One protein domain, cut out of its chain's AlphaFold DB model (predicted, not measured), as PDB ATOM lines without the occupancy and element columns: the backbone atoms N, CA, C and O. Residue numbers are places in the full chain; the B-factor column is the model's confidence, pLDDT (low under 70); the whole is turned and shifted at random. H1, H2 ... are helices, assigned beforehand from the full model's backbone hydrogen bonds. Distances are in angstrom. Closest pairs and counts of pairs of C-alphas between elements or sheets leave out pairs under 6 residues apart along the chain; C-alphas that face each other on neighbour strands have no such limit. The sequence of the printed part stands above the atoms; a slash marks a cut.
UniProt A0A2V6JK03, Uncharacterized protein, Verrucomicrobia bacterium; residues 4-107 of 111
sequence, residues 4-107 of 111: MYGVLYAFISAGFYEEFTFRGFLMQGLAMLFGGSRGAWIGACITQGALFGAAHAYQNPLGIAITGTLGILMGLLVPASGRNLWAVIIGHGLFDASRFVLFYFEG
ATOM      1  N   MET A   4     -66.096 -16.435  -6.764       81.44
ATOM      2  CA  MET A   4     -64.980 -17.274  -6.320       81.44
ATOM      3  C   MET A   4     -64.299 -18.019  -7.483       81.44
ATOM      4  O   MET A   4     -63.074 -18.040  -7.569       81.44
ATOM      5  N   TYR A   5     -65.077 -18.599  -8.407       84.88
ATOM      6  CA  TYR A   5     -64.518 -19.280  -9.581       84.88
ATOM      7  C   TYR A   5     -63.877 -18.294 -10.558       84.88
ATOM      8  O   TYR A   5     -62.860 -18.625 -11.158       84.88
ATOM      9  N   GLY A   6     -64.435 -17.085 -10.689       84.50
ATOM     10  CA  GLY A   6     -63.858 -16.026 -11.523       84.50
ATOM     11  C   GLY A   6     -62.478 -15.586 -11.031       84.50
ATOM     12  O   GLY A   6     -61.544 -15.495 -11.821       84.50
ATOM     13  N   VAL A   7     -62.318 -15.410  -9.716       86.44
ATOM     14  CA  VAL A   7     -61.023 -15.064  -9.109       86.44
ATOM     15  C   VAL A   7     -59.991 -16.177  -9.312       86.44
ATOM     16  O   VAL A   7     -58.872 -15.900  -9.730       86.44
ATOM     17  N   LEU A   8     -60.353 -17.440  -9.069       88.81
ATOM     18  CA  LEU A   8     -59.432 -18.564  -9.295       88.81
ATOM     19  C   LEU A   8     -59.032 -18.692 -10.768       88.81
ATOM     20  O   LEU A   8     -57.861 -18.920 -11.071       88.81
ATOM     21  N   TYR A   9     -59.995 -18.511 -11.675       87.06
ATOM     22  CA  TYR A   9     -59.739 -18.490 -13.108       87.06
ATOM     23  C   TYR A   9     -58.745 -17.381 -13.472       87.06
ATOM     24  O   TYR A   9     -57.741 -17.679 -14.110       87.06
ATOM     25  N   ALA A  10     -58.946 -16.153 -12.978       88.12
ATOM     26  CA  ALA A  10     -58.049 -15.022 -13.219       88.12
ATOM     27  C   ALA A  10     -56.587 -15.329 -12.857       88.12
ATOM     28  O   ALA A  10     -55.682 -15.040 -13.633       88.12
ATOM     29  N   PHE A  11     -56.334 -15.968 -11.712       89.88
ATOM     30  CA  PHE A  11     -54.966 -16.318 -11.318       89.88
ATOM     31  C   PHE A  11     -54.346 -17.422 -12.181       89.88
ATOM     32  O   PHE A  11     -53.159 -17.351 -12.493       89.88
ATOM     33  N   ILE A  12     -55.115 -18.444 -12.560       91.00
ATOM     34  CA  ILE A  12     -54.582 -19.594 -13.305       91.00
ATOM     35  C   ILE A  12     -54.410 -19.258 -14.792       91.00
ATOM     36  O   ILE A  12     -53.358 -19.546 -15.363       91.00
ATOM     37  N   SER A  13     -55.421 -18.656 -15.423       88.56
ATOM     38  CA  SER A  13     -55.383 -18.346 -16.853       88.56
ATOM     39  C   SER A  13     -54.577 -17.077 -17.127       88.56
ATOM     40  O   SER A  13     -53.531 -17.143 -17.766       88.56
ATOM     41  N   ALA A  14     -55.019 -15.930 -16.616       80.69
ATOM     42  CA  ALA A  14     -54.401 -14.649 -16.940       80.69
ATOM     43  C   ALA A  14     -53.099 -14.445 -16.155       80.69
ATOM     44  O   ALA A  14     -52.048 -14.177 -16.727       80.69
ATOM     45  N   GLY A  15     -53.126 -14.684 -14.842       85.56
ATOM     46  CA  GLY A  15     -51.949 -14.542 -13.990       85.56
ATOM     47  C   GLY A  15     -50.819 -15.490 -14.386       85.56
ATOM     48  O   GLY A  15     -49.716 -15.047 -14.680       85.56
ATOM     49  N   PHE A  16     -51.058 -16.801 -14.385       94.38
ATOM     50  CA  PHE A  16     -49.998 -17.778 -14.631       94.38
ATOM     51  C   PHE A  16     -49.792 -18.089 -16.116       94.38
ATOM     52  O   PHE A  16     -48.684 -17.913 -16.623       94.38
ATOM     53  N   TYR A  17     -50.823 -18.572 -16.818       96.69
ATOM     54  CA  TYR A  17     -50.664 -19.078 -18.184       96.69
ATOM     55  C   TYR A  17     -50.263 -17.985 -19.185       96.69
ATOM     56  O   TYR A  17     -49.329 -18.193 -19.968       96.69
ATOM     57  N   GLU A  18     -50.904 -16.815 -19.153       97.12
ATOM     58  CA  GLU A  18     -50.545 -15.729 -20.071       97.12
ATOM     59  C   GLU A  18     -49.151 -15.171 -19.773       97.12
ATOM     60  O   GLU A  18     -48.341 -15.045 -20.690       97.12
ATOM     61  N   GLU A  19     -48.810 -14.906 -18.510       97.62
ATOM     62  CA  GLU A  19     -47.475 -14.394 -18.175       97.62
ATOM     63  C   GLU A  19     -46.365 -15.398 -18.491       97.62
ATOM     64  O   GLU A  19     -45.328 -15.023 -19.048       97.62
ATOM     65  N   PHE A  20     -46.580 -16.685 -18.214       97.75
ATOM     66  CA  PHE A  20     -45.633 -17.729 -18.596       97.75
ATOM     67  C   PHE A  20     -45.416 -17.763 -20.112       97.75
ATOM     68  O   PHE A  20     -44.275 -17.791 -20.576       97.75
ATOM     69  N   THR A  21     -46.495 -17.687 -20.889       98.12
ATOM     70  CA  THR A  21     -46.440 -17.749 -22.354       98.12
ATOM     71  C   THR A  21     -45.801 -16.499 -22.956       98.12
ATOM     72  O   THR A  21     -44.856 -16.594 -23.741       98.12
ATOM     73  N   PHE A  22     -46.284 -15.313 -22.593       98.31
ATOM     74  CA  PHE A  22     -45.882 -14.067 -23.241       98.31
ATOM     75  C   PHE A  22     -44.578 -13.504 -22.676       98.31
ATOM     76  O   PHE A  22     -43.721 -13.065 -23.444       98.31
ATOM     77  N   ARG A  23     -44.386 -13.527 -21.353       97.44
ATOM     78  CA  ARG A  23     -43.241 -12.872 -20.693       97.44
ATOM     79  C   ARG A  23     -42.138 -13.865 -20.357       97.44
ATOM     80  O   ARG A  23     -40.964 -13.530 -20.501       97.44
ATOM     81  N   GLY A  24     -42.510 -15.073 -19.943       96.50
ATOM     82  CA  GLY A  24     -41.572 -16.157 -19.668       96.50
ATOM     83  C   GLY A  24     -40.963 -16.727 -20.946       96.50
ATOM     84  O   GLY A  24     -39.747 -16.726 -21.102       96.50
ATOM     85  N   PHE A  25     -41.803 -17.176 -21.878       97.81
ATOM     86  CA  PHE A  25     -41.357 -17.881 -23.078       97.81
ATOM     87  C   PHE A  25     -41.126 -16.948 -24.275       97.81
ATOM     88  O   PHE A  25     -39.999 -16.827 -24.759       97.81
ATOM     89  N   LEU A  26     -42.166 -16.256 -24.753       98.50
ATOM     90  CA  LEU A  26     -42.109 -15.493 -26.004       98.50
ATOM     91  C   LEU A  26     -41.141 -14.306 -25.920       98.50
ATOM     92  O   LEU A  26     -40.261 -14.174 -26.768       98.50
ATOM     93  N   MET A  27     -41.262 -13.457 -24.897       98.31
ATOM     94  CA  MET A  27     -40.381 -12.298 -24.723       98.31
ATOM     95  C   MET A  27     -38.918 -12.714 -24.570       98.31
ATOM     96  O   MET A  27     -38.038 -12.096 -25.168       98.31
ATOM     97  N   GLN A  28     -38.645 -13.769 -23.796       96.56
ATOM     98  CA  GLN A  28     -37.286 -14.274 -23.615       96.56
ATOM     99  C   GLN A  28     -36.726 -14.844 -24.924       96.56
ATOM    100  O   GLN A  28     -35.602 -14.511 -25.299       96.56
ATOM    101  N   GLY A  29     -37.522 -15.631 -25.654       97.94
ATOM    102  CA  GLY A  29     -37.170 -16.155 -26.974       97.94
ATOM    103  C   GLY A  29     -36.856 -15.050 -27.984       97.94
ATOM    104  O   GLY A  29     -35.813 -15.087 -28.631       97.94
ATOM    105  N   LEU A  30     -37.706 -14.023 -28.063       98.62
ATOM    106  CA  LEU A  30     -37.496 -12.858 -28.926       98.62
ATOM    107  C   LEU A  30     -36.249 -12.064 -28.524       98.62
ATOM    108  O   LEU A  30     -35.469 -11.677 -29.386       98.62
ATOM    109  N   ALA A  31     -36.012 -11.855 -27.226       97.81
ATOM    110  CA  ALA A  31     -34.824 -11.141 -26.764       97.81
ATOM    111  C   ALA A  31     -33.534 -11.892 -27.128       97.81
ATOM    112  O   ALA A  31     -32.550 -11.260 -27.513       97.81
ATOM    113  N   MET A  32     -33.538 -13.229 -27.050       97.38
ATOM    114  CA  MET A  32     -32.423 -14.062 -27.511       97.38
ATOM    115  C   MET A  32     -32.262 -13.997 -29.034       97.38
ATOM    116  O   MET A  32     -31.151 -13.782 -29.513       97.38
ATOM    117  N   LEU A  33     -33.363 -14.100 -29.786       98.31
ATOM    118  CA  LEU A  33     -33.372 -13.995 -31.247       98.31
ATOM    119  C   LEU A  33     -32.833 -12.642 -31.735       98.31
ATOM    120  O   LEU A  33     -32.109 -12.579 -32.724       98.31
ATOM    121  N   PHE A  34     -33.144 -11.562 -31.022       98.19
ATOM    122  CA  PHE A  34     -32.693 -10.205 -31.333       98.19
ATOM    123  C   PHE A  34     -31.277  -9.889 -30.802       98.19
ATOM    124  O   PHE A  34     -30.822  -8.749 -30.901       98.19
ATOM    125  N   GLY A  35     -30.560 -10.872 -30.241       96.56
ATOM    126  CA  GLY A  35     -29.148 -10.743 -29.859       96.56
ATOM    127  C   GLY A  35     -28.884 -10.290 -28.418       96.56
ATOM    128  O   GLY A  35     -27.772  -9.877 -28.101       96.56
ATOM    129  N   GLY A  36     -29.881 -10.328 -27.530       95.31
ATOM    130  CA  GLY A  36     -29.715 -10.190 -26.074       95.31
ATOM    131  C   GLY A  36     -29.335  -8.800 -25.543       95.31
ATOM    132  O   GLY A  36     -29.296  -8.604 -24.326       95.31
ATOM    133  N   SER A  37     -29.085  -7.826 -26.421       96.50
ATOM    134  CA  SER A  37     -28.782  -6.439 -26.053       96.50
ATOM    135  C   SER A  37     -29.962  -5.743 -25.354       96.50
ATOM    136  O   SER A  37     -31.102  -6.205 -25.383       96.50
ATOM    137  N   ARG A  38     -29.733  -4.566 -24.756       95.06
ATOM    138  CA  ARG A  38     -30.832  -3.758 -24.195       95.06
ATOM    139  C   ARG A  38     -31.894  -3.420 -25.252       95.06
ATOM    140  O   ARG A  38     -33.082  -3.477 -24.953       95.06
ATOM    141  N   GLY A  39     -31.468  -3.113 -26.479       96.81
ATOM    142  CA  GLY A  39     -32.373  -2.881 -27.608       96.81
ATOM    143  C   GLY A  39     -33.166  -4.134 -27.989       96.81
ATOM    144  O   GLY A  39     -34.361  -4.033 -28.248       96.81
ATOM    145  N   ALA A  40     -32.540  -5.313 -27.926       97.44
ATOM    146  CA  ALA A  40     -33.197  -6.601 -28.150       97.44
ATOM    147  C   ALA A  40     -34.335  -6.845 -27.147       97.44
ATOM    148  O   ALA A  40     -35.436  -7.215 -27.541       97.44
ATOM    149  N   TRP A  41     -34.102  -6.570 -25.860       97.25
ATOM    150  CA  TRP A  41     -35.135  -6.680 -24.825       97.25
ATOM    151  C   TRP A  41     -36.282  -5.680 -25.014       97.25
ATOM    152  O   TRP A  41     -37.438  -6.045 -24.818       97.25
ATOM    153  N   ILE A  42     -35.988  -4.443 -25.430       97.50
ATOM    154  CA  ILE A  42     -37.025  -3.445 -25.746       97.50
ATOM    155  C   ILE A  42     -37.862  -3.912 -26.943       97.50
ATOM    156  O   ILE A  42     -39.088  -3.931 -26.858       97.50
ATOM    157  N   GLY A  43     -37.210  -4.338 -28.030       98.19
ATOM    158  CA  GLY A  43     -37.884  -4.870 -29.214       98.19
ATOM    159  C   GLY A  43     -38.759  -6.074 -28.873       98.19
ATOM    160  O   GLY A  43     -39.940  -6.086 -29.201       98.19
ATOM    161  N   ALA A  44     -38.222  -7.035 -28.119       98.38
ATOM    162  CA  ALA A  44     -38.961  -8.202 -27.649       98.38
ATOM    163  C   ALA A  44     -40.186  -7.820 -26.811       98.38
ATOM    164  O   ALA A  44     -41.256  -8.385 -27.018       98.38
ATOM    165  N   CYS A  45     -40.049  -6.842 -25.907       98.38
ATOM    166  CA  CYS A  45     -41.137  -6.353 -25.063       98.38
ATOM    167  C   CYS A  45     -42.259  -5.682 -25.873       98.38
ATOM    168  O   CYS A  45     -43.433  -5.875 -25.558       98.38
ATOM    169  N   ILE A  46     -41.919  -4.920 -26.916       98.69
ATOM    170  CA  ILE A  46     -42.906  -4.298 -27.811       98.69
ATOM    171  C   ILE A  46     -43.594  -5.370 -28.663       98.69
ATOM    172  O   ILE A  46     -44.821  -5.414 -28.722       98.69
ATOM    173  N   THR A  47     -42.822  -6.267 -29.282       98.69
ATOM    174  CA  THR A  47     -43.353  -7.322 -30.155       98.69
ATOM    175  C   THR A  47     -44.268  -8.280 -29.398       98.69
ATOM    176  O   THR A  47     -45.380  -8.532 -29.855       98.69
ATOM    177  N   GLN A  48     -43.857  -8.780 -28.225       98.50
ATOM    178  CA  GLN A  48     -44.717  -9.652 -27.415       98.50
ATOM    179  C   GLN A  48     -46.000  -8.933 -26.982       98.50
ATOM    180  O   GLN A  48     -47.062  -9.542 -27.012       98.50
ATOM    181  N   GLY A  49     -45.929  -7.640 -26.643       98.56
ATOM    182  CA  GLY A  49     -47.092  -6.879 -26.192       98.56
ATOM    183  C   GLY A  49     -48.088  -6.618 -27.323       98.56
ATOM    184  O   GLY A  49     -49.293  -6.732 -27.125       98.56
ATOM    185  N   ALA A  50     -47.596  -6.365 -28.539       98.62
ATOM    186  CA  ALA A  50     -48.440  -6.294 -29.729       98.62
ATOM    187  C   ALA A  50     -49.134  -7.637 -30.017       98.62
ATOM    188  O   ALA A  50     -50.335  -7.665 -30.277       98.62
ATOM    189  N   LEU A  51     -48.404  -8.755 -29.913       98.62
ATOM    190  CA  LEU A  51     -48.969 -10.101 -30.071       98.62
ATOM    191  C   LEU A  51     -49.962 -10.447 -28.955       98.62
ATOM    192  O   LEU A  51     -50.969 -11.096 -29.219       98.62
ATOM    193  N   PHE A  52     -49.718  -9.977 -27.733       98.38
ATOM    194  CA  PHE A  52     -50.635 -10.118 -26.605       98.38
ATOM    195  C   PHE A  52     -51.951  -9.381 -26.864       98.38
ATOM    196  O   PHE A  52     -53.022  -9.965 -26.717       98.38
ATOM    197  N   GLY A  53     -51.885  -8.134 -27.342       98.31
ATOM    198  CA  GLY A  53     -53.068  -7.406 -27.808       98.31
ATOM    199  C   GLY A  53     -53.784  -8.144 -28.944       98.31
ATOM    200  O   GLY A  53     -54.994  -8.338 -28.882       98.31
ATOM    201  N   ALA A  54     -53.049  -8.634 -29.945       98.31
ATOM    202  CA  ALA A  54     -53.623  -9.388 -31.063       98.31
ATOM    203  C   ALA A  54     -54.305 -10.700 -30.628       98.31
ATOM    204  O   ALA A  54     -55.339 -11.062 -31.184       98.31
ATOM    205  N   ALA A  55     -53.790 -11.387 -29.603       97.69
ATOM    206  CA  ALA A  55     -54.444 -12.557 -29.011       97.69
ATOM    207  C   ALA A  55     -55.818 -12.223 -28.393       97.69
ATOM    208  O   ALA A  55     -56.659 -13.104 -28.234       97.69
ATOM    209  N   HIS A  56     -56.074 -10.941 -28.123       97.19
ATOM    210  CA  HIS A  56     -57.342 -10.407 -27.640       97.19
ATOM    211  C   HIS A  56     -58.211  -9.815 -28.761       97.19
ATOM    212  O   HIS A  56     -59.061  -8.965 -28.499       97.19
ATOM    213  N   ALA A  57     -58.053 -10.279 -30.008       97.25
ATOM    214  CA  ALA A  57     -58.824  -9.815 -31.170       97.25
ATOM    215  C   ALA A  57     -60.355  -9.978 -31.050       97.25
ATOM    216  O   ALA A  57     -61.095  -9.434 -31.864       97.25
ATOM    217  N   TYR A  58     -60.835 -10.709 -30.040       95.62
ATOM    218  CA  TYR A  58     -62.254 -10.785 -29.686       95.62
ATOM    219  C   TYR A  58     -62.783  -9.515 -28.994       95.62
ATOM    220  O   TYR A  58     -63.993  -9.367 -28.826       95.62
ATOM    221  N   GLN A  59     -61.904  -8.606 -28.564       95.69
ATOM    222  CA  GLN A  59     -62.272  -7.282 -28.071       95.69
ATOM    223  C   GLN A  59     -62.455  -6.292 -29.233       95.69
ATOM    224  O   GLN A  59     -62.042  -6.536 -30.365       95.69
ATOM    225  N   ASN A  60     -63.045  -5.128 -28.955       96.69
ATOM    226  CA  ASN A  60     -63.058  -4.025 -29.920       96.69
ATOM    227  C   ASN A  60     -61.635  -3.438 -30.121       96.69
ATOM    228  O   ASN A  60     -60.757  -3.671 -29.286       96.69
ATOM    229  N   PRO A  61     -61.389  -2.635 -31.177       97.62
ATOM    230  CA  PRO A  61     -60.053  -2.103 -31.470       97.62
ATOM    231  C   PRO A  61     -59.403  -1.319 -30.322       97.62
ATOM    232  O   PRO A  61     -58.193  -1.420 -30.117       97.62
ATOM    233  N   LEU A  62     -60.194  -0.567 -29.548       96.75
ATOM    234  CA  LEU A  62     -59.692   0.152 -28.377       96.75
ATOM    235  C   LEU A  62     -59.278  -0.825 -27.266       96.75
ATOM    236  O   LEU A  62     -58.217  -0.652 -26.675       96.75
ATOM    237  N   GLY A  63     -60.070  -1.872 -27.022       96.62
ATOM    238  CA  GLY A  63     -59.739  -2.942 -26.078       96.62
ATOM    239  C   GLY A  63     -58.431  -3.644 -26.440       96.62
ATOM    240  O   GLY A  63     -57.526  -3.716 -25.614       96.62
ATOM    241  N   ILE A  64     -58.272  -4.029 -27.709       98.25
ATOM    242  CA  ILE A  64     -57.034  -4.621 -28.243       98.25
ATOM    243  C   ILE A  64     -55.826  -3.712 -27.967       98.25
ATOM    244  O   ILE A  64     -54.795  -4.175 -27.471       98.25
ATOM    245  N   ALA A  65     -55.951  -2.411 -28.255       98.12
ATOM    246  CA  ALA A  65     -54.881  -1.439 -28.034       98.12
ATOM    247  C   ALA A  65     -54.544  -1.268 -26.543       98.12
ATOM    248  O   ALA A  65     -53.365  -1.228 -26.177       98.12
ATOM    249  N   ILE A  66     -55.558  -1.208 -25.673       97.69
ATOM    250  CA  ILE A  66     -55.380  -1.117 -24.217       97.69
ATOM    251  C   ILE A  66     -54.697  -2.381 -23.689       97.69
ATOM    252  O   ILE A  66     -53.703  -2.273 -22.972       97.69
ATOM    253  N   THR A  67     -55.168  -3.567 -24.074       97.38
ATOM    254  CA  THR A  67     -54.593  -4.844 -23.640       97.38
ATOM    255  C   THR A  67     -53.152  -5.003 -24.111       97.38
ATOM    256  O   THR A  67     -52.289  -5.361 -23.311       97.38
ATOM    257  N   GLY A  68     -52.844  -4.668 -25.366       98.31
ATOM    258  CA  GLY A  68     -51.464  -4.684 -25.855       98.31
ATOM    259  C   GLY A  68     -50.563  -3.701 -25.100       98.31
ATOM    260  O   GLY A  68     -49.454  -4.056 -24.709       98.31
ATOM    261  N   THR A  69     -51.061  -2.495 -24.809       98.38
ATOM    262  CA  THR A  69     -50.326  -1.478 -24.036       98.38
ATOM    263  C   THR A  69     -50.048  -1.943 -22.609       98.38
ATOM    264  O   THR A  69     -48.900  -1.896 -22.167       98.38
ATOM    265  N   LEU A  70     -51.062  -2.456 -21.903       97.06
ATOM    266  CA  LEU A  70     -50.881  -3.093 -20.595       97.06
ATOM    267  C   LEU A  70     -49.864  -4.226 -20.688       97.06
ATOM    268  O   LEU A  70     -48.996  -4.363 -19.828       97.06
ATOM    269  N   GLY A  71     -49.914  -4.985 -21.781       97.88
ATOM    270  CA  GLY A  71     -49.013  -6.092 -21.983       97.88
ATOM    271  C   GLY A  71     -47.548  -5.698 -22.177       97.88
ATOM    272  O   GLY A  71     -46.662  -6.441 -21.739       97.88
ATOM    273  N   ILE A  72     -47.288  -4.532 -22.773       98.44
ATOM    274  CA  ILE A  72     -45.959  -3.910 -22.841       98.44
ATOM    275  C   ILE A  72     -45.532  -3.443 -21.448       98.44
ATOM    276  O   ILE A  72     -44.427  -3.764 -21.016       98.44
ATOM    277  N   LEU A  73     -46.400  -2.731 -20.720       96.94
ATOM    278  CA  LEU A  73     -46.093  -2.229 -19.374       96.94
ATOM    279  C   LEU A  73     -45.730  -3.368 -18.412       96.94
ATOM    280  O   LEU A  73     -44.725  -3.282 -17.710       96.94
ATOM    281  N   MET A  74     -46.489  -4.464 -18.435       95.69
ATOM    282  CA  MET A  74     -46.190  -5.668 -17.659       95.69
ATOM    283  C   MET A  74     -44.899  -6.359 -18.116       95.69
ATOM    284  O   MET A  74     -44.114  -6.809 -17.284       95.69
ATOM    285  N   GLY A  75     -44.606  -6.368 -19.421       96.75
ATOM    286  CA  GLY A  75     -43.332  -6.868 -19.949       96.75
ATOM    287  C   GLY A  75     -42.112  -6.116 -19.401       96.75
ATOM    288  O   GLY A  75     -41.089  -6.739 -19.115       96.75
ATOM    289  N   LEU A  76     -42.230  -4.804 -19.160       95.81
ATOM    290  CA  LEU A  76     -41.175  -3.989 -18.541       95.81
ATOM    291  C   LEU A  76     -40.952  -4.314 -17.053       95.81
ATOM    292  O   LEU A  76     -39.845  -4.108 -16.547       95.81
ATOM    293  N   LEU A  77     -41.954  -4.863 -16.356       94.56
ATOM    294  CA  LEU A  77     -41.826  -5.253 -14.946       94.56
ATOM    295  C   LEU A  77     -40.898  -6.455 -14.754       94.56
ATOM    296  O   LEU A  77     -40.260  -6.575 -13.708       94.56
ATOM    297  N   VAL A  78     -40.770  -7.331 -15.750       94.88
ATOM    298  CA  VAL A  78     -39.896  -8.509 -15.656       94.88
ATOM    299  C   VAL A  78     -38.427  -8.116 -15.483       94.88
ATOM    300  O   VAL A  78     -37.833  -8.507 -14.479       94.88
ATOM    301  N   PRO A  79     -37.793  -7.319 -16.365       93.69
ATOM    302  CA  PRO A  79     -36.427  -6.868 -16.118       93.69
ATOM    303  C   PRO A  79     -36.324  -5.948 -14.890       93.69
ATOM    304  O   PRO A  79     -35.339  -6.049 -14.163       93.69
ATOM    305  N   ALA A  80     -37.334  -5.111 -14.612       93.31
ATOM    306  CA  ALA A  80     -37.335  -4.225 -13.442       93.31
ATOM    307  C   ALA A  80     -37.363  -4.984 -12.099       93.31
ATOM    308  O   ALA A  80     -36.822  -4.504 -11.110       93.31
ATOM    309  N   SER A  81     -37.939  -6.187 -12.073       94.25
ATOM    310  CA  SER A  81     -37.994  -7.074 -10.902       94.25
ATOM    311  C   SER A  81     -36.816  -8.055 -10.816       94.25
ATOM    312  O   SER A  81     -36.884  -9.045 -10.092       94.25
ATOM    313  N   GLY A  82     -35.734  -7.824 -11.571       92.62
ATOM    314  CA  GLY A  82     -34.584  -8.733 -11.596       92.62
ATOM    315  C   GLY A  82     -34.865 -10.042 -12.340       92.62
ATOM    316  O   GLY A  82     -34.314 -11.079 -11.986       92.62
ATOM    317  N   ARG A  83     -35.717  -9.995 -13.374       90.69
ATOM    318  CA  ARG A  83     -36.222 -11.153 -14.137       90.69
ATOM    319  C   ARG A  83     -37.089 -12.103 -13.306       90.69
ATOM    320  O   ARG A  83     -37.163 -13.293 -13.606       90.69
ATOM    321  N   ASN A  84     -37.775 -11.579 -12.293       95.06
ATOM    322  CA  ASN A  84     -38.704 -12.359 -11.490       95.06
ATOM    323  C   ASN A  84     -40.093 -12.409 -12.145       95.06
ATOM    324  O   ASN A  84     -40.882 -11.469 -12.048       95.06
ATOM    325  N   LEU A  85     -40.419 -13.541 -12.769       96.31
ATOM    326  CA  LEU A  85     -41.718 -13.738 -13.413       96.31
ATOM    327  C   LEU A  85     -42.882 -13.787 -12.404       96.31
ATOM    328  O   LEU A  85     -43.991 -13.373 -12.728       96.31
ATOM    329  N   TRP A  86     -42.642 -14.214 -11.160       96.19
ATOM    330  CA  TRP A  86     -43.695 -14.268 -10.141       96.19
ATOM    331  C   TRP A  86     -44.262 -12.892  -9.804       96.19
ATOM    332  O   TRP A  86     -45.448 -12.785  -9.500       96.19
ATOM    333  N   ALA A  87     -43.446 -11.839  -9.898       93.62
ATOM    334  CA  ALA A  87     -43.900 -10.477  -9.644       93.62
ATOM    335  C   ALA A  87     -45.023 -10.074 -10.614       93.62
ATOM    336  O   ALA A  87     -46.048  -9.547 -10.185       93.62
ATOM    337  N   VAL A  88     -44.857 -10.372 -11.909       95.44
ATOM    338  CA  VAL A  88     -45.873 -10.056 -12.920       95.44
ATOM    339  C   VAL A  88     -47.039 -11.050 -12.896       95.44
ATOM    340  O   VAL A  88     -48.175 -10.610 -13.011       95.44
ATOM    341  N   ILE A  89     -46.800 -12.341 -12.620       96.44
ATOM    342  CA  ILE A  89     -47.862 -13.356 -12.454       96.44
ATOM    343  C   ILE A  89     -48.850 -12.943 -11.356       96.44
ATOM    344  O   ILE A  89     -50.064 -12.932 -11.563       96.44
ATOM    345  N   ILE A  90     -48.330 -12.583 -10.180       94.31
ATOM    346  CA  ILE A  90     -49.157 -12.178  -9.039       94.31
ATOM    347  C   ILE A  90     -49.836 -10.837  -9.332       94.31
ATOM    348  O   ILE A  90     -51.027 -10.689  -9.068       94.31
ATOM    349  N   GLY A  91     -49.105  -9.873  -9.903       93.50
ATOM    350  CA  GLY A  91     -49.643  -8.555 -10.237       93.50
ATOM    351  C   GLY A  91     -50.783  -8.609 -11.257       93.50
ATOM    352  O   GLY A  91     -51.818  -7.982 -11.046       93.50
ATOM    353  N   HIS A  92     -50.626  -9.390 -12.325       95.31
ATOM    354  CA  HIS A  92     -51.657  -9.566 -13.344       95.31
ATOM    355  C   HIS A  92     -52.866 -10.332 -12.792       95.31
ATOM    356  O   HIS A  92     -53.998  -9.873 -12.936       95.31
ATOM    357  N   GLY A  93     -52.637 -11.424 -12.053       94.19
ATOM    358  CA  GLY A  93     -53.716 -12.161 -11.391       94.19
ATOM    359  C   GLY A  93     -54.530 -11.287 -10.429       94.19
ATOM    360  O   GLY A  93     -55.757 -11.348 -10.434       94.19
ATOM    361  N   LEU A  94     -53.872 -10.414  -9.654       93.38
ATOM    362  CA  LEU A  94     -54.543  -9.443  -8.781       93.38
ATOM    363  C   LEU A  94     -55.323  -8.386  -9.569       93.38
ATOM    364  O   LEU A  94     -56.439  -8.045  -9.174       93.38
ATOM    365  N   PHE A  95     -54.758  -7.876 -10.666       92.75
ATOM    366  CA  PHE A  95     -55.440  -6.920 -11.537       92.75
ATOM    367  C   PHE A  95     -56.757  -7.503 -12.059       92.75
ATOM    368  O   PHE A  95     -57.808  -6.888 -11.873       92.75
ATOM    369  N   ASP A  96     -56.738  -8.719 -12.599       91.69
ATOM    370  CA  ASP A  96     -57.946  -9.356 -13.126       91.69
ATOM    371  C   ASP A  96     -58.918  -9.778 -12.022       91.69
ATOM    372  O   ASP A  96     -60.124  -9.534 -12.134       91.69
ATOM    373  N   ALA A  97     -58.418 -10.320 -10.907       90.56
ATOM    374  CA  ALA A  97     -59.246 -10.648  -9.748       90.56
ATOM    375  C   ALA A  97     -59.996  -9.417  -9.213       90.56
ATOM    376  O   ALA A  97     -61.178  -9.520  -8.881       90.56
ATOM    377  N   SER A  98     -59.355  -8.240  -9.187       90.44
ATOM    378  CA  SER A  98     -60.002  -6.998  -8.747       90.44
ATOM    379  C   SER A  98     -61.226  -6.644  -9.597       90.44
ATOM    380  O   SER A  98     -62.232  -6.182  -9.063       90.44
ATOM    381  N   ARG A  99     -61.203  -6.946 -10.902       87.50
ATOM    382  CA  ARG A  99     -62.322  -6.678 -11.820       87.50
ATOM    383  C   ARG A  99     -63.498  -7.606 -11.550       87.50
ATOM    384  O   ARG A  99     -64.634  -7.146 -11.536       87.50
ATOM    385  N   PHE A 100     -63.243  -8.881 -11.253       85.88
ATOM    386  CA  PHE A 100     -64.296  -9.807 -10.818       85.88
ATOM    387  C   PHE A 100     -64.948  -9.366  -9.503       85.88
ATOM    388  O   PHE A 100     -66.163  -9.489  -9.354       85.88
ATOM    389  N   VAL A 101     -64.160  -8.835  -8.565       86.81
ATOM    390  CA  VAL A 101     -64.680  -8.291  -7.303       86.81
ATOM    391  C   VAL A 101     -65.521  -7.038  -7.556       86.81
ATOM    392  O   VAL A 101     -66.639  -6.959  -7.053       86.81
ATOM    393  N   LEU A 102     -65.041  -6.097  -8.373       87.12
ATOM    394  CA  LEU A 102     -65.799  -4.897  -8.745       87.12
ATOM    395  C   LEU A 102     -67.127  -5.257  -9.420       87.12
ATOM    396  O   LEU A 102     -68.173  -4.782  -8.995       87.12
ATOM    397  N   PHE A 103     -67.118  -6.174 -10.392       85.88
ATOM    398  CA  PHE A 103     -68.340  -6.603 -11.081       85.88
ATOM    399  C   PHE A 103     -69.334  -7.323 -10.169       85.88
ATOM    400  O   PHE A 103     -70.533  -7.301 -10.441       85.88
ATOM    401  N   TYR A 104     -68.869  -7.956  -9.092       85.38
ATOM    402  CA  TYR A 104     -69.761  -8.542  -8.096       85.38
ATOM    403  C   TYR A 104     -70.531  -7.476  -7.301       85.38
ATOM    404  O   TYR A 104     -71.696  -7.700  -6.977       85.38
ATOM    405  N   PHE A 105     -69.907  -6.334  -6.998       87.62
ATOM    406  CA  PHE A 105     -70.534  -5.256  -6.227       87.62
ATOM    407  C   PHE A 105     -71.300  -4.249  -7.092       87.62
ATOM    408  O   PHE A 105     -72.381  -3.817  -6.702       87.62
ATOM    409  N   GLU A 106     -70.751  -3.876  -8.246       87.69
ATOM    410  CA  GLU A 106     -71.271  -2.798  -9.100       87.69
ATOM    411  C   GLU A 106     -72.054  -3.317 -10.315       87.69
ATOM    412  O   GLU A 106     -72.773  -2.559 -10.964       87.69
ATOM    413  N   GLY A 107     -71.953  -4.615 -10.614       78.25
ATOM    414  CA  GLY A 107     -72.434  -5.195 -11.864       78.25
ATOM    415  C   GLY A 107     -71.444  -5.007 -13.027       78.25
ATOM    416  O   GLY A 107     -70.426  -4.324 -12.895       78.25
TER     417      GLY A 107
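What this domain is: This is residues 4 to 107 of the 111 residues of an uncharacterized protein of Verrucomicrobia bacterium (UniProt A0A2V6JK03). Helix H1 spans most of the length; hairpin H2 and H3 packs on its residues 22 to 32, and H4 folds back along it. The 104 printed residues have four named helices in an all-helix up-and-down bundle, each running against the one before. It is compact, with a radius of gyration of the C-alphas of 14.2 A, spanning 47 by 29 by 17 A.

Where its parts are: H1, residues 4 to 33, 40.4 A long, begins at C-alpha 4, (-64.980, -17.274, -6.320). H2 is residues 38 to 55, H3 61 to 80 and H4 85 to 106, ending at C-alpha 106, (-71.271, -2.798, -9.100).

How they stand to each other: H1 and H4 touch, closest at the C-alphas of Gly 15 and Gly 93, 3.9 A. H2 and H3 touch, closest at the C-alphas of Gly 53 and Gly 68, 3.7 A. Every O i to N i+4 pair is within hydrogen-bond range in H2, 18 of 26 in H1, 14 of 16 in H3, 17 of 18 in H4.

The domain as a whole: The printed part has no cut.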